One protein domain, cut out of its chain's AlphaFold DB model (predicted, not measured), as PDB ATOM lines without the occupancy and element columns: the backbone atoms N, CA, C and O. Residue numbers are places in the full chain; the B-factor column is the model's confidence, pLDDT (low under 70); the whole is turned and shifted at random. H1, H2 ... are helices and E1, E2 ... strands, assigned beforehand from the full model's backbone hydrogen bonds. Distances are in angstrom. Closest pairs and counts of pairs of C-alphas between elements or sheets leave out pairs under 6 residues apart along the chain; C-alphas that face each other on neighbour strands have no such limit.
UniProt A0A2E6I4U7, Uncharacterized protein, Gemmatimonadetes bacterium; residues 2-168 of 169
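Overview. This is residues 2 to 168 of the 169 residues of an uncharacterized protein of Gemmatimonadetes bacterium (UniProt A0A2E6I4U7). One long helix, H2, runs from a body of crossed helices out to a small head made of two strand hairpins, E1 with E2 and E3 with E4, and the short helix H3. In the body the helical hairpin H4 and H5 packs on H2, H6 packs on both H2 and H5, H7 packs on H5, and the short helices H1 and H8 lie at the end far from the head. The 167 printed residues hold eight named helices and four named strands, in the order H1 H2 E1 E2 E3 E4 H3 H4 H5 H6 H7 H8, and the class is mostly helix. Both sheets, E1 - E2 and E3 - E4, are antiparallel. The whole is only just compact, close to loose, with a radius of gyration of the C-alphas of 18.3 A, and it spans 55 by 36 by 23 A.

Along the chain. Look first at E1, residues 43 to 45, and E2, residues 52 to 54, then at E3, residues 62 to 64, and E4, residues 71 to 73. H3 is residues 74 to 79. Find C-alpha 16 at (-24.929, -34.298, -16.054); from there H2 runs 36.3 A to C-alpha 40 at (-43.456, -25.171, 13.757). H1 is residues 2 to 9, H4 residues 92 to 104 and H6 residues 134 to 139. H5, residues 108 to 128, is 30.7 A long, and H7, residues 143 to 155, is 18.2 A. H8, residues 161 to 166, ends at C-alpha 166, (-29.478, -51.732, -5.390).

Arrangement. In the hairpin E1 and E2, N 44 and O 53 are 2.8 A apart; in the hairpin E3 and E4, N 63 and O 72 are 2.8 A apart, both within hydrogen-bond range. The closest C-alphas of E2 and E3, Ile 53 and Ile 63, are 6.8 A apart. H2 comes closest to E1 at the C-alphas of Asp 38 and Ala 44, 6.5 A. H2 touches H4 with residues 23 to 30 alone, closest at C-alphas 27 and 99, 5.9 A. H5 touches H4 at a shallow tilt of 10 degrees, opposite ways, closest at C-alphas 111 and 102, 6.0 A. H5 touches H7 at a steep tilt of 56 degrees, closest at C-alphas 123 and 150, 6.9 A. In H1, H2, H3, H5 and H7 every O i to N i+4 pair is within hydrogen-bond range; in H4 7 of 9 are, in H8 1 of 2, and in H6 0 of 2, beside 2 of 3 O i to N i+3 pairs.

Size, cuts and confidence. The two C-alphas farthest apart, those of Glu 60 and Pro 161, are 56.1 A apart. The printed part has no cut, and the link from H3 to H4, residues 80 to 91, is long. Look for pLDDT under 70 at residues 83 to 90 and 123 to 168 of this model.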
ATOM      1  N   ILE A   2     -37.484 -35.681 -13.775       72.81
ATOM      2  CA  ILE A   2     -37.167 -37.021 -13.235       72.81
ATOM      3  C   ILE A   2     -37.414 -38.148 -14.256       72.81
ATOM      4  O   ILE A   2     -36.544 -38.971 -14.476       72.81
ATOM      5  N   GLN A   3     -38.551 -38.154 -14.957       71.19
ATOM      6  CA  GLN A   3     -38.807 -39.171 -15.988       71.19
ATOM      7  C   GLN A   3     -37.779 -39.146 -17.127       71.19
ATOM      8  O   GLN A   3     -37.251 -40.182 -17.510       71.19
ATOM      9  N   ARG A   4     -37.441 -37.953 -17.623       74.25
ATOM     10  CA  ARG A   4     -36.422 -37.780 -18.665       74.25
ATOM     11  C   ARG A   4     -35.039 -38.248 -18.192       74.25
ATOM     12  O   ARG A   4     -34.302 -38.798 -19.001       74.25
ATOM     13  N   LEU A   5     -34.722 -38.050 -16.910       81.06
ATOM     14  CA  LEU A   5     -33.475 -38.507 -16.297       81.06
ATOM     15  C   LEU A   5     -33.341 -40.031 -16.411       81.06
ATOM     16  O   LEU A   5     -32.354 -40.516 -16.953       81.06
ATOM     17  N   TYR A   6     -34.370 -40.772 -15.996       78.00
ATOM     18  CA  TYR A   6     -34.376 -42.234 -16.102       78.00
ATOM     19  C   TYR A   6     -34.434 -42.730 -17.554       78.00
ATOM     20  O   TYR A   6     -33.776 -43.703 -17.902       78.00
ATOM     21  N   GLU A   7     -35.162 -42.045 -18.443       80.50
ATOM     22  CA  GLU A   7     -35.198 -42.397 -19.870       80.50
ATOM     23  C   GLU A   7     -33.843 -42.224 -20.575       80.50
ATOM     24  O   GLU A   7     -33.556 -42.949 -21.531       80.50
ATOM     25  N   GLN A   8     -33.035 -41.239 -20.174       80.75
ATOM     26  CA  GLN A   8     -31.685 -41.036 -20.707       80.75
ATOM     27  C   GLN A   8     -30.703 -42.050 -20.121       80.75
ATOM     28  O   GLN A   8     -29.956 -42.660 -20.888       80.75
ATOM     29  N   ASP A   9     -30.771 -42.305 -18.813       79.38
ATOM     30  CA  ASP A   9     -29.948 -43.324 -18.157       79.38
ATOM     31  C   ASP A   9     -30.190 -44.723 -18.752       79.38
ATOM     32  O   ASP A   9     -29.244 -45.412 -19.130       79.38
ATOM     33  N   ALA A  10     -31.453 -45.092 -18.997       80.62
ATOM     34  CA  ALA A  10     -31.813 -46.353 -19.651       80.62
ATOM     35  C   ALA A  10     -31.248 -46.493 -21.079       80.62
ATOM     36  O   ALA A  10     -31.056 -47.603 -21.576       80.62
ATOM     37  N   LYS A  11     -30.958 -45.370 -21.747       85.25
ATOM     38  CA  LYS A  11     -30.298 -45.321 -23.064       85.25
ATOM     39  C   LYS A  11     -28.768 -45.280 -22.958       85.25
ATOM     40  O   LYS A  11     -28.102 -45.166 -23.985       85.25
ATOM     41  N   GLY A  12     -28.210 -45.347 -21.747       82.56
ATOM     42  CA  GLY A  12     -26.783 -45.199 -21.466       82.56
ATOM     43  C   GLY A  12     -26.264 -43.769 -21.641       82.56
ATOM     44  O   GLY A  12     -25.062 -43.571 -21.808       82.56
ATOM     45  N   ILE A  13     -27.155 -42.773 -21.661       85.88
ATOM     46  CA  ILE A  13     -26.811 -41.361 -21.845       85.88
ATOM     47  C   ILE A  13     -26.710 -40.705 -20.471       85.88
ATOM     48  O   ILE A  13     -27.704 -40.591 -19.758       85.88
ATOM     49  N   VAL A  14     -25.516 -40.220 -20.129       87.75
ATOM     50  CA  VAL A  14     -25.288 -39.430 -18.914       87.75
ATOM     51  C   VAL A  14     -25.506 -37.953 -19.240       87.75
ATOM     52  O   VAL A  14     -24.686 -37.335 -19.916       87.75
ATOM     53  N   ASP A  15     -26.628 -37.404 -18.781       89.38
ATOM     54  CA  ASP A  15     -26.957 -35.976 -18.864       89.38
ATOM     55  C   ASP A  15     -26.653 -35.329 -17.500       89.38
ATOM     56  O   ASP A  15     -27.476 -35.353 -16.584       89.38
ATOM     57  N   GLU A  16     -25.416 -34.848 -17.331       91.12
ATOM     58  CA  GLU A  16     -24.929 -34.298 -16.054       91.12
ATOM     59  C   GLU A  16     -25.715 -33.056 -15.619       91.12
ATOM     60  O   GLU A  16     -26.041 -32.924 -14.440       91.12
ATOM     61  N   ASP A  17     -26.091 -32.202 -16.574       88.69
ATOM     62  CA  ASP A  17     -26.887 -31.004 -16.309       88.69
ATOM     63  C   ASP A  17     -28.269 -31.384 -15.764       88.69
ATOM     64  O   ASP A  17     -28.735 -30.798 -14.785       88.69
ATOM     65  N   LEU A  18     -28.917 -32.401 -16.344       86.00
ATOM     66  CA  LEU A  18     -30.210 -32.880 -15.856       86.00
ATOM     67  C   LEU A  18     -30.106 -33.556 -14.479       86.00
ATOM     68  O   LEU A  18     -31.011 -33.396 -13.654       86.00
ATOM     69  N   ILE A  19     -29.027 -34.304 -14.218       88.62
ATOM     70  CA  ILE A  19     -28.747 -34.892 -12.898       88.62
ATOM     71  C   ILE A  19     -28.636 -33.787 -11.845       88.62
ATOM     72  O   ILE A  19     -29.266 -33.886 -10.785       88.62
ATOM     73  N   ASP A  20     -27.866 -32.741 -12.143       87.75
ATOM     74  CA  ASP A  20     -27.641 -31.613 -11.244       87.75
ATOM     75  C   ASP A  20     -28.922 -30.794 -11.043       87.75
ATOM     76  O   ASP A  20     -29.274 -30.471  -9.907       87.75
ATOM     77  N   GLU A  21     -29.689 -30.534 -12.103       83.81
ATOM     78  CA  GLU A  21     -30.969 -29.822 -12.021       83.81
ATOM     79  C   GLU A  21     -31.960 -30.554 -11.100       83.81
ATOM     80  O   GLU A  21     -32.573 -29.950 -10.212       83.81
ATOM     81  N   VAL A  22     -32.089 -31.878 -11.260       83.75
ATOM     82  CA  VAL A  22     -32.959 -32.703 -10.411       83.75
ATOM     83  C   VAL A  22     -32.473 -32.689  -8.963       83.75
ATOM     84  O   VAL A  22     -33.271 -32.421  -8.061       83.75
ATOM     85  N   GLY A  23     -31.191 -32.933  -8.705       85.25
ATOM     86  CA  GLY A  23     -30.705 -32.999  -7.329       85.25
ATOM     87  C   GLY A  23     -30.722 -31.654  -6.605       85.25
ATOM     88  O   GLY A  23     -31.135 -31.598  -5.447       85.25
ATOM     89  N   VAL A  24     -30.395 -30.549  -7.283       81.31
ATOM     90  CA  VAL A  24     -30.544 -29.193  -6.726       81.31
ATOM     91  C   VAL A  24     -32.007 -28.889  -6.402       81.31
ATOM     92  O   VAL A  24     -32.291 -28.318  -5.345       81.31
ATOM     93  N   SER A  25     -32.953 -29.317  -7.246       79.62
ATOM     94  CA  SER A  25     -34.383 -29.145  -6.959       79.62
ATOM     95  C   SER A  25     -34.814 -29.888  -5.686       79.62
ATOM     96  O   SER A  25     -35.569 -29.345  -4.873       79.62
ATOM     97  N   PHE A  26     -34.270 -31.087  -5.449       83.44
ATOM     98  CA  PHE A  26     -34.501 -31.838  -4.216       83.44
ATOM     99  C   PHE A  26     -33.870 -31.162  -3.001       83.44
ATOM    100  O   PHE A  26     -34.548 -31.028  -1.984       83.44
ATOM    101  N   LEU A  27     -32.633 -30.670  -3.107       81.12
ATOM    102  CA  LEU A  27     -31.976 -29.921  -2.031       81.12
ATOM    103  C   LEU A  27     -32.792 -28.694  -1.609       81.12
ATOM    104  O   LEU A  27     -33.103 -28.535  -0.427       81.12
ATOM    105  N   ALA A  28     -33.209 -27.867  -2.571       77.00
ATOM    106  CA  ALA A  28     -34.030 -26.684  -2.307       77.00
ATOM    107  C   ALA A  28     -35.351 -27.049  -1.612       77.00
ATOM    108  O   ALA A  28     -35.869 -26.325  -0.747       77.00
ATOM    109  N   ARG A  29     -35.909 -28.210  -1.964       78.06
ATOM    110  CA  ARG A  29     -37.141 -28.687  -1.355       78.06
ATOM    111  C   ARG A  29     -36.940 -29.226   0.057       78.06
ATOM    112  O   ARG A  29     -37.773 -28.942   0.918       78.06
ATOM    113  N   ILE A  30     -35.849 -29.943   0.308       81.62
ATOM    114  CA  ILE A  30     -35.459 -30.405   1.645       81.62
ATOM    115  C   ILE A  30     -35.266 -29.207   2.578       81.62
ATOM    116  O   ILE A  30     -35.892 -29.168   3.634       81.62
ATOM    117  N   GLN A  31     -34.545 -28.174   2.137       79.50
ATOM    118  CA  GLN A  31     -34.385 -26.925   2.893       79.50
ATOM    119  C   GLN A  31     -35.735 -26.275   3.228       79.50
ATOM    120  O   GLN A  31     -35.966 -25.830   4.349       79.50
ATOM    121  N   SER A  32     -36.678 -26.266   2.282       76.19
ATOM    122  CA  SER A  32     -38.030 -25.744   2.529       76.19
ATOM    123  C   SER A  32     -38.800 -26.549   3.586       76.19
ATOM    124  O   SER A  32     -39.575 -25.976   4.351       76.19
ATOM    125  N   ILE A  33     -38.620 -27.875   3.623       77.25
ATOM    126  CA  ILE A  33     -39.222 -28.756   4.635       77.25
ATOM    127  C   ILE A  33     -38.614 -28.470   6.010       77.25
ATOM    128  O   ILE A  33     -39.354 -28.380   6.990       77.25
ATOM    129  N   GLU A  34     -37.293 -28.306   6.084       79.62
ATOM    130  CA  GLU A  34     -36.590 -28.001   7.332       79.62
ATOM    131  C   GLU A  34     -37.014 -26.650   7.904       79.62
ATOM    132  O   GLU A  34     -37.497 -26.623   9.033       79.62
ATOM    133  N   ARG A  35     -37.014 -25.576   7.101       81.00
ATOM    134  CA  ARG A  35     -37.467 -24.240   7.540       81.00
ATOM    135  C   ARG A  35     -38.887 -24.234   8.106       81.00
ATOM    136  O   ARG A  35     -39.190 -23.488   9.033       81.00
ATOM    137  N   VAL A  36     -39.784 -25.051   7.550       81.06
ATOM    138  CA  VAL A  36     -41.146 -25.187   8.089       81.06
ATOM    139  C   VAL A  36     -41.176 -26.033   9.355       81.06
ATOM    140  O   VAL A  36     -41.939 -25.727  10.269       81.06
ATOM    141  N   GLY A  37     -40.347 -27.073   9.435       80.25
ATOM    142  CA  GLY A  37     -40.135 -27.822  10.669       80.25
ATOM    143  C   GLY A  37     -39.683 -26.915  11.812       80.25
ATOM    144  O   GLY A  37     -40.303 -26.949  12.873       80.25
ATOM    145  N   ASP A  38     -38.682 -26.076  11.556       86.12
ATOM    146  CA  ASP A  38     -38.144 -25.092  12.496       86.12
ATOM    147  C   ASP A  38     -39.229 -24.096  12.922       86.12
ATOM    148  O   ASP A  38     -39.468 -23.894  14.116       86.12
ATOM    149  N   ALA A  39     -39.984 -23.561  11.954       85.62
ATOM    150  CA  ALA A  39     -41.060 -22.604  12.204       85.62
ATOM    151  C   ALA A  39     -42.135 -23.169  13.133       85.62
ATOM    152  O   ALA A  39     -42.603 -22.474  14.037       85.62
ATOM    153  N   LEU A  40     -42.504 -24.435  12.924       84.75
ATOM    154  CA  LEU A  40     -43.456 -25.171  13.757       84.75
ATOM    155  C   LEU A  40     -42.891 -25.557  15.131       84.75
ATOM    156  O   LEU A  40     -43.668 -25.952  15.997       84.75
ATOM    157  N   SER A  41     -41.578 -25.441  15.341       87.25
ATOM    158  CA  SER A  41     -40.923 -25.576  16.647       87.25
ATOM    159  C   SER A  41     -40.576 -24.240  17.314       87.25
ATOM    160  O   SER A  41     -39.931 -24.243  18.357       87.25
ATOM    161  N   GLY A  42     -41.016 -23.111  16.744       90.69
ATOM    162  CA  GLY A  42     -40.796 -21.777  17.312       90.69
ATOM    163  C   GLY A  42     -39.657 -20.975  16.676       90.69
ATOM    164  O   GLY A  42     -39.317 -19.923  17.202       90.69
ATOM    165  N   GLN A  43     -39.093 -21.421  15.547       93.50
ATOM    166  CA  GLN A  43     -37.968 -20.758  14.872       93.50
ATOM    167  C   GLN A  43     -38.297 -20.426  13.412       93.50
ATOM    168  O   GLN A  43     -38.311 -21.293  12.542       93.50
ATOM    169  N   ALA A  44     -38.602 -19.167  13.116       88.56
ATOM    170  CA  ALA A  44     -38.893 -18.712  11.757       88.56
ATOM    171  C   ALA A  44     -37.611 -18.298  11.018       88.56
ATOM    172  O   ALA A  44     -36.667 -17.829  11.638       88.56
ATOM    173  N   HIS A  45     -37.601 -18.413   9.689       86.38
ATOM    174  CA  HIS A  45     -36.483 -17.983   8.844       86.38
ATOM    175  C   HIS A  45     -36.879 -16.725   8.074       86.38
ATOM    176  O   HIS A  45     -37.946 -16.674   7.450       86.38
ATOM    177  N   CYS A  46     -36.036 -15.695   8.105       84.44
ATOM    178  CA  CYS A  46     -36.302 -14.457   7.387       84.44
ATOM    179  C   CYS A  46     -36.242 -14.673   5.860       84.44
ATOM    180  O   CYS A  46     -35.199 -15.062   5.342       84.44
ATOM    181  N   PRO A  47     -37.274 -14.305   5.078       79.94
ATOM    182  CA  PRO A  47     -37.259 -14.506   3.625       79.94
ATOM    183  C   PRO A  47     -36.258 -13.614   2.871       79.94
ATOM    184  O   PRO A  47     -36.035 -13.830   1.682       79.94
ATOM    185  N   HIS A  48     -35.682 -12.597   3.523       79.56
ATOM    186  CA  HIS A  48     -34.751 -11.654   2.894       79.56
ATOM    187  C   HIS A  48     -33.280 -11.958   3.168       79.56
ATOM    188  O   HIS A  48     -32.443 -11.705   2.306       79.56
ATOM    189  N   CYS A  49     -32.961 -12.439   4.367       84.44
ATOM    190  CA  CYS A  49     -31.576 -12.643   4.800       84.44
ATOM    191  C   CYS A  49     -31.329 -13.998   5.465       84.44
ATOM    192  O   CYS A  49     -30.205 -14.259   5.870       84.44
ATOM    193  N   ASP A  50     -32.359 -14.842   5.554       85.81
ATOM    194  CA  ASP A  50     -32.312 -16.182   6.147       85.81
ATOM    195  C   ASP A  50     -31.956 -16.230   7.639       85.81
ATOM    196  O   ASP A  50     -31.663 -17.293   8.171       85.81
ATOM    197  N   GLU A  51     -32.015 -15.091   8.336       93.31
ATOM    198  CA  GLU A  51     -31.823 -15.043   9.786       93.31
ATOM    199  C   GLU A  51     -32.893 -15.871  10.509       93.31
ATOM    200  O   GLU A  51     -34.090 -15.740  10.211       93.31
ATOM    201  N   THR A  52     -32.461 -16.672  11.484       94.81
ATOM    202  CA  THR A  52     -33.347 -17.448  12.357       94.81
ATOM    203  C   THR A  52     -33.901 -16.556  13.464       94.81
ATOM    204  O   THR A  52     -33.161 -15.863  14.155       94.81
ATOM    205  N   ILE A  53     -35.219 -16.579  13.649       94.25
ATOM    206  CA  ILE A  53     -35.946 -15.709  14.574       94.25
ATOM    207  C   ILE A  53     -36.808 -16.577  15.489       94.25
ATOM    208  O   ILE A  53     -37.738 -17.247  15.025       94.25
ATOM    209  N   ASP A  54     -36.523 -16.540  16.788       95.81
ATOM    210  CA  ASP A  54     -37.348 -17.205  17.795       95.81
ATOM    211  C   ASP A  54     -38.686 -16.467  17.969       95.81
ATOM    212  O   ASP A  54     -38.740 -15.234  18.011       95.81
ATOM    213  N   HIS A  55     -39.787 -17.213  18.080       91.31
ATOM    214  CA  HIS A  55     -41.125 -16.648  18.273       91.31
ATOM    215  C   HIS A  55     -41.997 -17.518  19.194       91.31
ATOM    216  O   HIS A  55     -41.844 -18.740  19.224       91.31
ATOM    217  N   PRO A  56     -42.950 -16.926  19.942       86.69
ATOM    218  CA  PRO A  56     -43.740 -17.643  20.948       86.69
ATOM    219  C   PRO A  56     -44.885 -18.505  20.371       86.69
ATOM    220  O   PRO A  56     -45.716 -18.994  21.129       86.69
ATOM    221  N   MET A  57     -44.972 -18.694  19.046       84.31
ATOM    222  CA  MET A  57     -46.051 -19.423  18.344       84.31
ATOM    223  C   MET A  57     -47.479 -18.895  18.597       84.31
ATOM    224  O   MET A  57     -48.470 -19.533  18.220       84.31
ATOM    225  N   GLU A  58     -47.608 -17.708  19.185       92.19
ATOM    226  CA  GLU A  58     -48.872 -17.005  19.377       92.19
ATOM    227  C   GLU A  58     -49.267 -16.283  18.087       92.19
ATOM    228  O   GLU A  58     -48.446 -15.615  17.470       92.19
ATOM    229  N   LYS A  59     -50.526 -16.408  17.652       87.19
ATOM    230  CA  LYS A  59     -50.981 -15.929  16.328       87.19
ATOM    231  C   LYS A  59     -50.638 -14.468  16.032       87.19
ATOM    232  O   LYS A  59     -50.280 -14.137  14.905       87.19
ATOM    233  N   GLU A  60     -50.773 -13.613  17.036       92.69
ATOM    234  CA  GLU A  60     -50.588 -12.165  16.921       92.69
ATOM    235  C   GLU A  60     -49.156 -11.727  17.255       92.69
ATOM    236  O   GLU A  60     -48.838 -10.544  17.136       92.69
ATOM    237  N   ALA A  61     -48.280 -12.663  17.644       92.06
ATOM    238  CA  ALA A  61     -46.886 -12.351  17.898       92.06
ATOM    239  C   ALA A  61     -46.194 -11.895  16.614       92.06
ATOM    240  O   ALA A  61     -46.378 -12.469  15.534       92.06
ATOM    241  N   TRP A  62     -45.379 -10.856  16.755       92.88
ATOM    242  CA  TRP A  62     -44.543 -10.353  15.680       92.88
ATOM    243  C   TRP A  62     -43.275 -11.189  15.566       92.88
ATOM    244  O   TRP A  62     -42.580 -11.428  16.550       92.88
ATOM    245  N   ILE A  63     -42.973 -11.599  14.340       91.94
ATOM    246  CA  ILE A  63     -41.664 -12.094  13.933       91.94
ATOM    247  C   ILE A  63     -40.946 -10.895  13.333       91.94
ATOM    248  O   ILE A  63     -41.391 -10.365  12.313       91.94
ATOM    249  N   GLU A  64     -39.858 -10.463  13.962       94.06
ATOM    250  CA  GLU A  64     -39.067  -9.318  13.515       94.06
ATOM    251  C   GLU A  64     -37.616  -9.734  13.297       94.06
ATOM    252  O   GLU A  64     -36.967 -10.298  14.172       94.06
ATOM    253  N   CYS A  65     -37.098  -9.444  12.108       91.69
ATOM    254  CA  CYS A  65     -35.704  -9.680  11.777       91.69
ATOM    255  C   CYS A  65     -34.873  -8.448  12.152       91.69
ATOM    256  O   CYS A  65     -35.051  -7.379  11.560       91.69
ATOM    257  N   GLU A  66     -33.933  -8.581  13.088       94.62
ATOM    258  CA  GLU A  66     -33.053  -7.467  13.467       94.62
ATOM    259  C   GLU A  66     -32.139  -6.997  12.317       94.62
ATOM    260  O   GLU A  66     -32.086  -5.780  12.090       94.62
ATOM    261  N   PRO A  67     -31.485  -7.892  11.540       93.94
ATOM    262  CA  PRO A  67     -30.607  -7.483  10.441       93.94
ATOM    263  C   PRO A  67     -31.289  -6.689   9.322       93.94
ATOM    264  O   PRO A  67     -30.791  -5.639   8.918       93.94
ATOM    265  N   CYS A  68     -32.421  -7.174   8.798       89.62
ATOM    266  CA  CYS A  68     -33.054  -6.586   7.607       89.62
ATOM    267  C   CYS A  68     -34.355  -5.824   7.893       89.62
ATOM    268  O   CYS A  68     -34.958  -5.278   6.968       89.62
ATOM    269  N   ARG A  69     -34.792  -5.770   9.160       93.50
ATOM    270  CA  ARG A  69     -36.007  -5.072   9.630       93.50
ATOM    271  C   ARG A  69     -37.320  -5.565   9.028       93.50
ATOM    272  O   ARG A  69     -38.358  -4.922   9.197       93.50
ATOM    273  N   TRP A  70     -37.302  -6.705   8.346       90.44
ATOM    274  CA  TRP A  70     -38.520  -7.370   7.915       90.44
ATOM    275  C   TRP A  70     -39.347  -7.803   9.127       90.44
ATOM    276  O   TRP A  70     -38.792  -8.252  10.131       90.44
ATOM    277  N   ARG A  71     -40.672  -7.678   9.019       92.75
ATOM    278  CA  ARG A  71     -41.605  -8.058  10.078       92.75
ATOM    279  C   ARG A  71     -42.901  -8.629   9.525       92.75
ATOM    280  O   ARG A  71     -43.383  -8.179   8.484       92.75
ATOM    281  N   ILE A  72     -43.482  -9.576  10.249       88.88
ATOM    282  CA  ILE A  72     -44.758 -10.219   9.922       88.88
ATOM    283  C   ILE A  72     -45.408 -10.764  11.201       88.88
ATOM    284  O   ILE A  72     -44.712 -10.992  12.188       88.88
ATOM    285  N   THR A  73     -46.721 -11.002  11.203       90.44
ATOM    286  CA  THR A  73     -47.351 -11.762  12.298       90.44
ATOM    287  C   THR A  73     -47.094 -13.258  12.123       90.44
ATOM    288  O   THR A  73     -46.962 -13.746  10.994       90.44
ATOM    289  N   TRP A  74     -47.061 -14.017  13.218       91.44
ATOM    290  CA  TRP A  74     -46.975 -15.476  13.131       91.44
ATOM    291  C   TRP A  74     -48.144 -16.074  12.338       91.44
ATOM    292  O   TRP A  74     -47.915 -16.976  11.537       91.44
ATOM    293  N   ASP A  75     -49.377 -15.573  12.483       89.38
ATOM    294  CA  ASP A  75     -50.519 -16.084  11.708       89.38
ATOM    295  C   ASP A  75     -50.306 -15.908  10.197       89.38
ATOM    296  O   ASP A  75     -50.505 -16.851   9.428       89.38
ATOM    297  N   ASP A  76     -49.827 -14.737   9.765       79.19
ATOM    298  CA  ASP A  76     -49.475 -14.469   8.367       79.19
ATOM    299  C   ASP A  76     -48.330 -15.353   7.865       79.19
ATOM    300  O   ASP A  76     -48.409 -15.931   6.775       79.19
ATOM    301  N   TYR A  77     -47.278 -15.503   8.669       81.44
ATOM    302  CA  TYR A  77     -46.140 -16.348   8.332       81.44
ATOM    303  C   TYR A  77     -46.549 -17.822   8.229       81.44
ATOM    304  O   TYR A  77     -46.247 -18.484   7.236       81.44
ATOM    305  N   HIS A  78     -47.326 -18.325   9.187       81.94
ATOM    306  CA  HIS A  78     -47.859 -19.682   9.188       81.94
ATOM    307  C   HIS A  78     -48.788 -19.934   7.990       81.94
ATOM    308  O   HIS A  78     -48.713 -20.991   7.358       81.94
ATOM    309  N   ARG A  79     -49.614 -18.953   7.590       79.19
ATOM    310  CA  ARG A  79     -50.440 -19.042   6.368       79.19
ATOM    311  C   ARG A  79     -49.614 -19.280   5.103       79.19
ATOM    312  O   ARG A  79     -50.110 -19.942   4.194       79.19
ATOM    313  N   SER A  80     -48.366 -18.810   5.047       73.75
ATOM    314  CA  SER A  80     -47.498 -18.989   3.874       73.75
ATOM    315  C   SER A  80     -47.145 -20.458   3.586       73.75
ATOM    316  O   SER A  80     -46.858 -20.803   2.434       73.75
ATOM    317  N   PHE A  81     -47.217 -21.343   4.589       70.69
ATOM    318  CA  PHE A  81     -46.914 -22.772   4.442       70.69
ATOM    319  C   PHE A  81     -47.996 -23.721   4.977       70.69
ATOM    320  O   PHE A  81     -47.909 -24.938   4.779       70.69
ATOM    321  N   ARG A  82     -49.056 -23.193   5.592       70.19
ATOM    322  CA  ARG A  82     -50.225 -23.969   6.010       70.19
ATOM    323  C   ARG A  82     -50.833 -24.722   4.822       70.19
ATOM    324  O   ARG A  82     -51.008 -24.175   3.739       70.19
ATOM    325  N   GLY A  83     -51.171 -25.994   5.035       60.12
ATOM    326  CA  GLY A  83     -51.772 -26.849   4.002       60.12
ATOM    327  C   GLY A  83     -50.784 -27.380   2.958       60.12
ATOM    328  O   GLY A  83     -51.190 -28.141   2.087       60.12
ATOM    329  N   LYS A  84     -49.487 -27.049   3.060       59.66
ATOM    330  CA  LYS A  84     -48.445 -27.554   2.150       59.66
ATOM    331  C   LYS A  84     -47.850 -28.912   2.568       59.66
ATOM    332  O   LYS A  84     -46.836 -29.294   2.011       59.66
ATOM    333  N   TYR A  85     -48.490 -29.633   3.501       53.69
ATOM    334  CA  TYR A  85     -48.198 -31.026   3.906       53.69
ATOM    335  C   TYR A  85     -46.742 -31.354   4.306       53.69
ATOM    336  O   TYR A  85     -46.300 -32.488   4.156       53.69
ATOM    337  N   LEU A  86     -46.013 -30.411   4.911       55.03
ATOM    338  CA  LEU A  86     -44.574 -30.515   5.229       55.03
ATOM    339  C   LEU A  86     -44.225 -31.341   6.492       55.03
ATOM    340  O   LEU A  86     -43.142 -31.195   7.057       55.03
ATOM    341  N   ALA A  87     -45.110 -32.228   6.953       49.31
ATOM    342  CA  ALA A  87     -44.851 -33.084   8.115       49.31
ATOM    343  C   ALA A  87     -44.015 -34.315   7.712       49.31
ATOM    344  O   ALA A  87     -44.537 -35.392   7.450       49.31
ATOM    345  N   ALA A  88     -42.697 -34.137   7.633       53.38
ATOM    346  CA  ALA A  88     -41.730 -35.155   7.216       53.38
ATOM    347  C   ALA A  88     -41.140 -35.972   8.389       53.38
ATOM    348  O   ALA A  88     -39.975 -36.356   8.346       53.38
ATOM    349  N   SER A  89     -41.890 -36.203   9.475       58.12
ATOM    350  CA  SER A  89     -41.317 -36.720  10.734       58.12
ATOM    351  C   SER A  89     -40.613 -38.080  10.603       58.12
ATOM    352  O   SER A  89     -39.615 -38.279  11.286       58.12
ATOM    353  N   GLY A  90     -41.078 -38.971   9.717       63.41
ATOM    354  CA  GLY A  90     -40.456 -40.285   9.466       63.41
ATOM    355  C   GLY A  90     -39.227 -40.249   8.547       63.41
ATOM    356  O   GLY A  90     -38.250 -40.950   8.790       63.41
ATOM    357  N   ILE A  91     -39.226 -39.370   7.540       72.06
ATOM    358  CA  ILE A  91     -38.176 -39.315   6.506       72.06
ATOM    359  C   ILE A  91     -37.040 -38.335   6.810       72.06
ATOM    360  O   ILE A  91     -36.035 -38.343   6.103       72.06
ATOM    361  N   LYS A  92     -37.181 -37.474   7.828       75.56
ATOM    362  CA  LYS A  92     -36.199 -36.428   8.180       75.56
ATOM    363  C   LYS A  92     -34.734 -36.908   8.176       75.56
ATOM    364  O   LYS A  92     -33.917 -36.199   7.592       75.56
ATOM    365  N   PRO A  93     -34.376 -38.069   8.763       80.31
ATOM    366  CA  PRO A  93     -32.997 -38.561   8.724       80.31
ATOM    367  C   PRO A  93     -32.468 -38.774   7.298       80.31
ATOM    368  O   PRO A  93     -31.353 -38.364   6.999       80.31
ATOM    369  N   PHE A  94     -33.292 -39.325   6.404       79.31
ATOM    370  CA  PHE A  94     -32.928 -39.582   5.006       79.31
ATOM    371  C   PHE A  94     -32.829 -38.299   4.180       79.31
ATOM    372  O   PHE A  94     -31.960 -38.175   3.321       79.31
ATOM    373  N   LEU A  95     -33.695 -37.316   4.452       83.69
ATOM    374  CA  LEU A  95     -33.595 -36.005   3.810       83.69
ATOM    375  C   LEU A  95     -32.269 -35.322   4.152       83.69
ATOM    376  O   LEU A  95     -31.620 -34.770   3.267       83.69
ATOM    377  N   ARG A  96     -31.845 -35.402   5.419       85.69
ATOM    378  CA  ARG A  96     -30.551 -34.869   5.865       85.69
ATOM    379  C   ARG A  96     -29.381 -35.606   5.233       85.69
ATOM    380  O   ARG A  96     -28.462 -34.967   4.741       85.69
ATOM    381  N   GLU A  97     -29.444 -36.934   5.180       90.06
ATOM    382  CA  GLU A  97     -28.408 -37.741   4.532       90.06
ATOM    383  C   GLU A  97     -28.226 -37.363   3.057       90.06
ATOM    384  O   GLU A  97     -27.094 -37.175   2.604       90.06
ATOM    385  N   PHE A  98     -29.326 -37.189   2.318       90.69
ATOM    386  CA  PHE A  98     -29.268 -36.706   0.941       90.69
ATOM    387  C   PHE A  98     -28.672 -35.294   0.868       90.69
ATOM    388  O   PHE A  98     -27.776 -35.055   0.057       90.69
ATOM    389  N   ALA A  99     -29.130 -34.377   1.728       90.44
ATOM    390  CA  ALA A  99     -28.653 -32.995   1.761       90.44
ATOM    391  C   ALA A  99     -27.146 -32.883   2.040       90.44
ATOM    392  O   ALA A  99     -26.471 -32.049   1.437       90.44
ATOM    393  N   ASP A 100     -26.612 -33.762   2.886       92.38
ATOM    394  CA  ASP A 100     -25.188 -33.823   3.209       92.38
ATOM    395  C   ASP A 100     -24.354 -34.507   2.119       92.38
ATOM    396  O   ASP A 100     -23.213 -34.110   1.856       92.38
ATOM    397  N   SER A 101     -24.894 -35.560   1.501       92.75
ATOM    398  CA  SER A 101     -24.142 -36.436   0.595       92.75
ATOM    399  C   SER A 101     -24.121 -35.925  -0.842       92.75
ATOM    400  O   SER A 101     -23.098 -36.051  -1.517       92.75
ATOM    401  N   TYR A 102     -25.213 -35.317  -1.313       92.75
ATOM    402  CA  TYR A 102     -25.345 -34.890  -2.707       92.75
ATOM    403  C   TYR A 102     -24.293 -33.846  -3.126       92.75
ATOM    404  O   TYR A 102     -23.626 -34.069  -4.139       92.75
ATOM    405  N   PRO A 103     -24.016 -32.779  -2.344       91.75
ATOM    406  CA  PRO A 103     -22.968 -31.812  -2.687       91.75
ATOM    407  C   PRO A 103     -21.547 -32.397  -2.664       91.75
ATOM    408  O   PRO A 103     -20.630 -31.810  -3.233       91.75
ATOM    409  N   ARG A 104     -21.342 -33.534  -1.984       94.62
ATOM    410  CA  ARG A 104     -20.037 -34.205  -1.853       94.62
ATOM    411  C   ARG A 104     -19.803 -35.265  -2.930       94.62
ATOM    412  O   ARG A 104     -18.677 -35.743  -3.066       94.62
ATOM    413  N   ALA A 105     -20.839 -35.642  -3.678       94.06
ATOM    414  CA  ALA A 105     -20.737 -36.600  -4.769       94.06
ATOM    415  C   ALA A 105     -19.869 -36.030  -5.904       94.06
ATOM    416  O   ALA A 105     -20.140 -34.958  -6.455       94.06
ATOM    417  N   GLN A 106     -18.815 -36.768  -6.247       91.31
ATOM    418  CA  GLN A 106     -17.793 -36.352  -7.208       91.31
ATOM    419  C   GLN A 106     -18.094 -36.811  -8.633       91.31
ATOM    420  O   GLN A 106     -17.494 -36.294  -9.570       91.31
ATOM    421  N   THR A 107     -18.995 -37.781  -8.806       93.00
ATOM    422  CA  THR A 107     -19.342 -38.311 -10.127       93.00
ATOM    423  C   THR A 107     -20.843 -38.216 -10.402       93.00
ATOM    424  O   THR A 107     -21.647 -38.349  -9.470       93.00
ATOM    425  N   PRO A 108     -21.248 -38.073 -11.678       89.44
ATOM    426  CA  PRO A 108     -22.659 -38.105 -12.071       89.44
ATOM    427  C   PRO A 108     -23.364 -39.379 -11.599       89.44
ATOM    428  O   PRO A 108     -24.484 -39.334 -11.098       89.44
ATOM    429  N   ARG A 109     -22.662 -40.520 -11.649       87.56
ATOM    430  CA  ARG A 109     -23.172 -41.810 -11.165       87.56
ATOM    431  C   ARG A 109     -23.473 -41.792  -9.664       87.56
ATOM    432  O   ARG A 109     -24.503 -42.308  -9.249       87.56
ATOM    433  N   GLN A 110     -22.606 -41.192  -8.845       91.75
ATOM    434  CA  GLN A 110     -22.859 -41.052  -7.405       91.75
ATOM    435  C   GLN A 110     -24.087 -40.175  -7.130       91.75
ATOM    436  O   GLN A 110     -24.904 -40.523  -6.282       91.75
ATOM    437  N   ARG A 111     -24.246 -39.068  -7.866       92.31
ATOM    438  CA  ARG A 111     -25.423 -38.191  -7.752       92.31
ATOM    439  C   ARG A 111     -26.708 -38.906  -8.146       92.31
ATOM    440  O   ARG A 111     -27.703 -38.788  -7.435       92.31
ATOM    441  N   LEU A 112     -26.671 -39.680  -9.228       88.81
ATOM    442  CA  LEU A 112     -27.812 -40.464  -9.689       88.81
ATOM    443  C   LEU A 112     -28.237 -41.518  -8.655       88.81
ATOM    444  O   LEU A 112     -29.421 -41.613  -8.358       88.81
ATOM    445  N   ILE A 113     -27.287 -42.232  -8.040       90.31
ATOM    446  CA  ILE A 113     -27.573 -43.194  -6.957       90.31
ATOM    447  C   ILE A 113     -28.251 -42.502  -5.767       90.31
ATOM    448  O   ILE A 113     -29.210 -43.024  -5.210       90.31
ATOM    449  N   LEU A 114     -27.782 -41.315  -5.374       91.88
ATOM    450  CA  LEU A 114     -28.399 -40.560  -4.278       91.88
ATOM    451  C   LEU A 114     -29.830 -40.118  -4.619       91.88
ATOM    452  O   LEU A 114     -30.713 -40.203  -3.767       91.88
ATOM    453  N   ILE A 115     -30.060 -39.660  -5.855       87.12
ATOM    454  CA  ILE A 115     -31.393 -39.299  -6.367       87.12
ATOM    455  C   ILE A 115     -32.318 -40.517  -6.335       87.12
ATOM    456  O   ILE A 115     -33.441 -40.425  -5.840       87.12
ATOM    457  N   ASP A 116     -31.830 -41.655  -6.815       85.06
ATOM    458  CA  ASP A 116     -32.589 -42.895  -6.896       85.06
ATOM    459  C   ASP A 116     -32.956 -43.447  -5.512       85.06
ATOM    460  O   ASP A 116     -34.127 -43.720  -5.246       85.06
ATOM    461  N   ASN A 117     -31.994 -43.499  -4.586       87.44
ATOM    462  CA  ASN A 117     -32.223 -43.915  -3.200       87.44
ATOM    463  C   ASN A 117     -33.294 -43.051  -2.520       87.44
ATOM    464  O   ASN A 117     -34.169 -43.563  -1.813       87.44
ATOM    465  N   LEU A 118     -33.247 -41.735  -2.748       84.69
ATOM    466  CA  LEU A 118     -34.230 -40.809  -2.202       84.69
ATOM    467  C   LEU A 118     -35.634 -41.103  -2.756       84.69
ATOM    468  O   LEU A 118     -36.587 -41.217  -1.981       84.69
ATOM    469  N   ILE A 119     -35.766 -41.269  -4.077       79.75
ATOM    470  CA  ILE A 119     -37.040 -41.576  -4.749       79.75
ATOM    471  C   ILE A 119     -37.607 -42.920  -4.271       79.75
ATOM    472  O   ILE A 119     -38.783 -42.991  -3.903       79.75
ATOM    473  N   HIS A 120     -36.779 -43.963  -4.193       78.31
ATOM    474  CA  HIS A 120     -37.183 -45.282  -3.703       78.31
ATOM    475  C   HIS A 120     -37.678 -45.238  -2.257       78.31
ATOM    476  O   HIS A 120     -38.708 -45.834  -1.926       78.31
ATOM    477  N   ARG A 121     -36.995 -44.489  -1.383       76.69
ATOM    478  CA  ARG A 121     -37.418 -44.345   0.012       76.69
ATOM    479  C   ARG A 121     -38.755 -43.620   0.131       76.69
ATOM    480  O   ARG A 121     -39.607 -44.039   0.916       76.69
ATOM    481  N   PHE A 122     -38.960 -42.567  -0.662       72.12
ATOM    482  CA  PHE A 122     -40.253 -41.889  -0.742       72.12
ATOM    483  C   PHE A 122     -41.365 -42.839  -1.186       72.12
ATOM    484  O   PHE A 122     -42.427 -42.856  -0.564       72.12
ATOM    485  N   HIS A 123     -41.115 -43.645  -2.218       68.12
ATOM    486  CA  HIS A 123     -42.060 -44.643  -2.707       68.12
ATOM    487  C   HIS A 123     -42.427 -45.675  -1.621       68.12
ATOM    488  O   HIS A 123     -43.607 -45.940  -1.388       68.12
ATOM    489  N   TRP A 124     -41.442 -46.193  -0.881       68.75
ATOM    490  CA  TRP A 124     -41.683 -47.147   0.207       68.75
ATOM    491  C   TRP A 124     -42.503 -46.552   1.368       68.75
ATOM    492  O   TRP A 124     -43.395 -47.221   1.895       68.75
ATOM    493  N   GLU A 125     -42.251 -45.298   1.768       64.44
ATOM    494  CA  GLU A 125     -43.036 -44.636   2.827       64.44
ATOM    495  C   GLU A 125     -44.490 -44.374   2.408       64.44
ATOM    496  O   GLU A 125     -45.398 -44.552   3.225       64.44
ATOM    497  N   LEU A 126     -44.725 -44.002   1.141       60.06
ATOM    498  CA  LEU A 126     -46.073 -43.812   0.592       60.06
ATOM    499  C   LEU A 126     -46.911 -45.095   0.639       60.06
ATOM    500  O   LEU A 126     -48.094 -45.034   0.965       60.06
ATOM    501  N   GLY A 127     -46.311 -46.240   0.295       56.66
ATOM    502  CA  GLY A 127     -47.015 -47.523   0.216       56.66
ATOM    503  C   GLY A 127     -47.371 -48.129   1.577       56.66
ATOM    504  O   GLY A 127     -48.362 -48.845   1.687       56.66
ATOM    505  N   ASN A 128     -46.594 -47.829   2.625       56.06
ATOM    506  CA  ASN A 128     -46.727 -48.483   3.934       56.06
ATOM    507  C   ASN A 128     -47.429 -47.642   5.009       56.06
ATOM    508  O   ASN A 128     -47.827 -48.186   6.038       56.06
ATOM    509  N   THR A 129     -47.594 -46.333   4.804       51.81
ATOM    510  CA  THR A 129     -48.248 -45.456   5.783       51.81
ATOM    511  C   THR A 129     -49.450 -44.755   5.149       51.81
ATOM    512  O   THR A 129     -49.272 -43.791   4.397       51.81
ATOM    513  N   PRO A 130     -50.690 -45.172   5.469       42.78
ATOM    514  CA  PRO A 130     -51.891 -44.466   5.036       42.78
ATOM    515  C   PRO A 130     -51.842 -43.011   5.525       42.78
ATOM    516  O   PRO A 130     -51.949 -42.740   6.718       42.78
ATOM    517  N   GLY A 131     -51.635 -42.065   4.605       50.19
ATOM    518  CA  GLY A 131     -51.528 -40.635   4.916       50.19
ATOM    519  C   GLY A 131     -50.106 -40.068   5.028       50.19
ATOM    520  O   GLY A 131     -49.981 -38.873   5.291       50.19
ATOM    521  N   ALA A 132     -49.042 -40.843   4.779       48.94
ATOM    522  CA  ALA A 132     -47.690 -40.287   4.679       48.94
ATOM    523  C   ALA A 132     -47.552 -39.454   3.402       48.94
ATOM    524  O   ALA A 132     -47.510 -39.959   2.288       48.94
ATOM    525  N   THR A 133     -47.491 -38.136   3.550       51.50
ATOM    526  CA  THR A 133     -47.407 -37.179   2.441       51.50
ATOM    527  C   THR A 133     -45.967 -36.771   2.123       51.50
ATOM    528  O   THR A 133     -45.735 -35.644   1.693       51.50
ATOM    529  N   GLY A 134     -44.988 -37.659   2.331       46.22
ATOM    530  CA  GLY A 134     -43.573 -37.378   2.061       46.22
ATOM    531  C   GLY A 134     -43.331 -37.004   0.596       46.22
ATOM    532  O   GLY A 134     -42.806 -35.930   0.307       46.22
ATOM    533  N   ALA A 135     -43.815 -37.828  -0.338       42.75
ATOM    534  CA  ALA A 135     -43.648 -37.571  -1.768       42.75
ATOM    535  C   ALA A 135     -44.486 -36.389  -2.284       42.75
ATOM    536  O   ALA A 135     -44.058 -35.696  -3.203       42.75
ATOM    537  N   LYS A 136     -45.635 -36.091  -1.646       45.00
ATOM    538  CA  LYS A 136     -46.448 -34.895  -1.959       45.00
ATOM    539  C   LYS A 136     -45.647 -33.607  -1.795       45.00
ATOM    540  O   LYS A 136     -45.952 -32.607  -2.443       45.00
ATOM    541  N   ASN A 137     -44.613 -33.636  -0.951       50.12
ATOM    542  CA  ASN A 137     -43.732 -32.503  -0.781       50.12
ATOM    543  C   ASN A 137     -42.720 -32.390  -1.910       50.12
ATOM    544  O   ASN A 137     -42.538 -31.279  -2.372       50.12
ATOM    545  N   LEU A 138     -42.086 -33.457  -2.389       49.44
ATOM    546  CA  LEU A 138     -40.878 -33.317  -3.206       49.44
ATOM    547  C   LEU A 138     -41.113 -32.693  -4.601       49.44
ATOM    548  O   LEU A 138     -40.268 -31.937  -5.066       49.44
ATOM    549  N   ILE A 139     -42.256 -32.967  -5.241       45.69
ATOM    550  CA  ILE A 139     -42.473 -32.659  -6.673       45.69
ATOM    551  C   ILE A 139     -43.599 -31.629  -6.908       45.69
ATOM    552  O   ILE A 139     -43.565 -30.890  -7.889       45.69
ATOM    553  N   GLY A 140     -44.561 -31.507  -5.984       42.31
ATOM    554  CA  GLY A 140     -45.763 -30.681  -6.162       42.31
ATOM    555  C   GLY A 140     -46.770 -31.295  -7.152       42.31
ATOM    556  O   GLY A 140     -46.399 -31.786  -8.211       42.31
ATOM    557  N   GLY A 141     -48.063 -31.295  -6.806       42.03
ATOM    558  CA  GLY A 141     -49.131 -31.876  -7.639       42.03
ATOM    559  C   GLY A 141     -50.302 -32.457  -6.834       42.03
ATOM    560  O   GLY A 141     -50.271 -32.465  -5.601       42.03
ATOM    561  N   LYS A 142     -51.357 -32.921  -7.525       44.81
ATOM    562  CA  LYS A 142     -52.499 -33.640  -6.921       44.81
ATOM    563  C   LYS A 142     -52.127 -35.104  -6.622       44.81
ATOM    564  O   LYS A 142     -51.299 -35.689  -7.309       44.81
ATOM    565  N   THR A 143     -52.743 -35.674  -5.579       42.53
ATOM    566  CA  THR A 143     -52.375 -36.964  -4.950       42.53
ATOM    567  C   THR A 143     -52.311 -38.151  -5.917       42.53
ATOM    568  O   THR A 143     -51.361 -38.925  -5.839       42.53
ATOM    569  N   ASP A 144     -53.281 -38.282  -6.817       44.16
ATOM    570  CA  ASP A 144     -53.441 -39.501  -7.621       44.16
ATOM    571  C   ASP A 144     -52.528 -39.491  -8.860       44.16
ATOM    572  O   ASP A 144     -51.957 -40.514  -9.228       44.16
ATOM    573  N   ASP A 145     -52.287 -38.307  -9.436       46.16
ATOM    574  CA  ASP A 145     -51.369 -38.118 -10.569       46.16
ATOM    575  C   ASP A 145     -49.908 -38.382 -10.166       46.16
ATOM    576  O   ASP A 145     -49.116 -38.910 -10.944       46.16
ATOM    577  N   LEU A 146     -49.554 -38.042  -8.921       45.84
ATOM    578  CA  LEU A 146     -48.208 -38.222  -8.383       45.84
ATOM    579  C   LEU A 146     -47.911 -39.681  -8.009       45.84
ATOM    580  O   LEU A 146     -46.784 -40.133  -8.195       45.84
ATOM    581  N   PHE A 147     -48.904 -40.413  -7.491       42.34
ATOM    582  CA  PHE A 147     -48.757 -41.836  -7.182       42.34
ATOM    583  C   PHE A 147     -48.527 -42.645  -8.464       42.34
ATOM    584  O   PHE A 147     -47.531 -43.354  -8.550       42.34
ATOM    585  N   ASN A 148     -49.352 -42.431  -9.494       49.00
ATOM    586  CA  ASN A 148     -49.196 -43.093 -10.793       49.00
ATOM    587  C   ASN A 148     -47.856 -42.745 -11.469       49.00
ATOM    588  O   ASN A 148     -47.225 -43.609 -12.069       49.00
ATOM    589  N   PHE A 149     -47.383 -41.497 -11.340       49.56
ATOM    590  CA  PHE A 149     -46.078 -41.077 -11.864       49.56
ATOM    591  C   PHE A 149     -44.904 -41.781 -11.165       49.56
ATOM    592  O   PHE A 149     -43.979 -42.246 -11.827       49.56
ATOM    593  N   LEU A 150     -44.932 -41.878  -9.833       46.69
ATOM    594  CA  LEU A 150     -43.879 -42.548  -9.061       46.69
ATOM    595  C   LEU A 150     -43.921 -44.074  -9.229       46.69
ATOM    596  O   LEU A 150     -42.869 -44.700  -9.311       46.69
ATOM    597  N   GLU A 151     -45.112 -44.662  -9.339       47.06
ATOM    598  CA  GLU A 151     -45.302 -46.091  -9.603       47.06
ATOM    599  C   GLU A 151     -44.781 -46.475 -10.998       47.06
ATOM    600  O   GLU A 151     -44.092 -47.482 -11.150       47.06
ATOM    601  N   GLN A 152     -44.997 -45.626 -12.007       53.44
ATOM    602  CA  GLN A 152     -44.483 -45.839 -13.361       53.44
ATOM    603  C   GLN A 152     -42.950 -45.715 -13.451       53.44
ATOM    604  O   GLN A 152     -42.332 -46.377 -14.282       53.44
ATOM    605  N   LEU A 153     -42.322 -44.912 -12.585       50.44
ATOM    606  CA  LEU A 153     -40.860 -44.816 -12.487       50.44
ATOM    607  C   LEU A 153     -40.240 -45.981 -11.706       50.44
ATOM    608  O   LEU A 153     -39.159 -46.438 -12.061       50.44
ATOM    609  N   ALA A 154     -40.920 -46.470 -10.666       42.19
ATOM    610  CA  ALA A 154     -40.445 -47.585  -9.852       42.19
ATOM    611  C   ALA A 154     -40.682 -48.957 -10.515       42.19
ATOM    612  O   ALA A 154     -39.894 -49.880 -10.311       42.19
ATOM    613  N   TYR A 155     -41.752 -49.124 -11.300       43.53
ATOM    614  CA  TYR A 155     -42.173 -50.425 -11.845       43.53
ATOM    615  C   TYR A 155     -42.360 -50.466 -13.371       43.53
ATOM    616  O   TYR A 155     -42.731 -51.513 -13.896       43.53
ATOM    617  N   GLY A 156     -42.114 -49.371 -14.095       42.59
ATOM    618  CA  GLY A 156     -42.166 -49.362 -15.560       42.59
ATOM    619  C   GLY A 156     -40.946 -50.021 -16.214       42.59
ATOM    620  O   GLY A 156     -39.868 -50.079 -15.626       42.59
ATOM    621  N   ASP A 157     -41.102 -50.449 -17.472       40.75
ATOM    622  CA  ASP A 157     -40.114 -51.176 -18.305       40.75
ATOM    623  C   ASP A 157     -38.765 -50.444 -18.554       40.75
ATOM    624  O   ASP A 157     -37.950 -50.891 -19.361       40.75
ATOM    625  N   ALA A 158     -38.514 -49.306 -17.898       40.72
ATOM    626  CA  ALA A 158     -37.363 -48.428 -18.108       40.72
ATOM    627  C   ALA A 158     -36.227 -48.594 -17.076       40.72
ATOM    628  O   ALA A 158     -35.196 -47.939 -17.217       40.72
ATOM    629  N   SER A 159     -36.369 -49.438 -16.046       40.47
ATOM    630  CA  SER A 159     -35.280 -49.674 -15.084       40.47
ATOM    631  C   SER A 159     -34.218 -50.618 -15.657       40.47
ATOM    632  O   SER A 159     -34.511 -51.755 -16.029       40.47
ATOM    633  N   THR A 160     -32.960 -50.177 -15.694       45.69
ATOM    634  CA  THR A 160     -31.820 -51.034 -16.047       45.69
ATOM    635  C   THR A 160     -31.563 -52.088 -14.956       45.69
ATOM    636  O   THR A 160     -31.774 -51.813 -13.772       45.69
ATOM    637  N   PRO A 161     -31.075 -53.297 -15.306       46.25
ATOM    638  CA  PRO A 161     -30.873 -54.391 -14.346       46.25
ATOM    639  C   PRO A 161     -29.933 -54.059 -13.174       46.25
ATOM    640  O   PRO A 161     -30.095 -54.597 -12.087       46.25
ATOM    641  N   GLU A 162     -28.972 -53.150 -13.361       44.12
ATOM    642  CA  GLU A 162     -28.005 -52.762 -12.318       44.12
ATOM    643  C   GLU A 162     -28.610 -51.831 -11.250       44.12
ATOM    644  O   GLU A 162     -28.192 -51.867 -10.094       44.12
ATOM    645  N   LEU A 163     -29.641 -51.047 -11.588       41.75
ATOM    646  CA  LEU A 163     -30.422 -50.301 -10.592       41.75
ATOM    647  C   LEU A 163     -31.307 -51.246  -9.768       41.75
ATOM    648  O   LEU A 163     -31.605 -50.959  -8.613       41.75
ATOM    649  N   VAL A 164     -31.662 -52.413 -10.323       44.44
ATOM    650  CA  VAL A 164     -32.439 -53.438  -9.613       44.44
ATOM    651  C   VAL A 164     -31.646 -54.081  -8.478       44.44
ATOM    652  O   VAL A 164     -32.197 -54.315  -7.410       44.44
ATOM    653  N   GLU A 165     -30.340 -54.276  -8.644       39.97
ATOM    654  CA  GLU A 165     -29.490 -54.896  -7.618       39.97
ATOM    655  C   GLU A 165     -29.310 -54.006  -6.369       39.97
ATOM    656  O   GLU A 165     -29.103 -54.500  -5.260       39.97
ATOM    657  N   THR A 166     -29.466 -52.685  -6.518       43.53
ATOM    658  CA  THR A 166     -29.478 -51.732  -5.390       43.53
ATOM    659  C   THR A 166     -30.846 -51.646  -4.695       43.53
ATOM    660  O   THR A 166     -30.908 -51.159  -3.571       43.53
ATOM    661  N   ARG A 167     -31.930 -52.151  -5.317       41.03
ATOM    662  CA  ARG A 167     -33.296 -52.195  -4.738       41.03
ATOM    663  C   ARG A 167     -33.471 -53.277  -3.669       41.03
ATOM    664  O   ARG A 167     -34.446 -53.218  -2.924       41.03
ATOM    665  N   GLU A 168     -32.583 -54.273  -3.620       33.94
ATOM    666  CA  GLU A 168     -32.703 -55.458  -2.751       33.94
ATOM    667  C   GLU A 168     -31.824 -55.417  -1.483       33.94
ATOM    668  O   GLU A 168     -31.791 -56.394  -0.729       33.94
TER     669      GLU A 168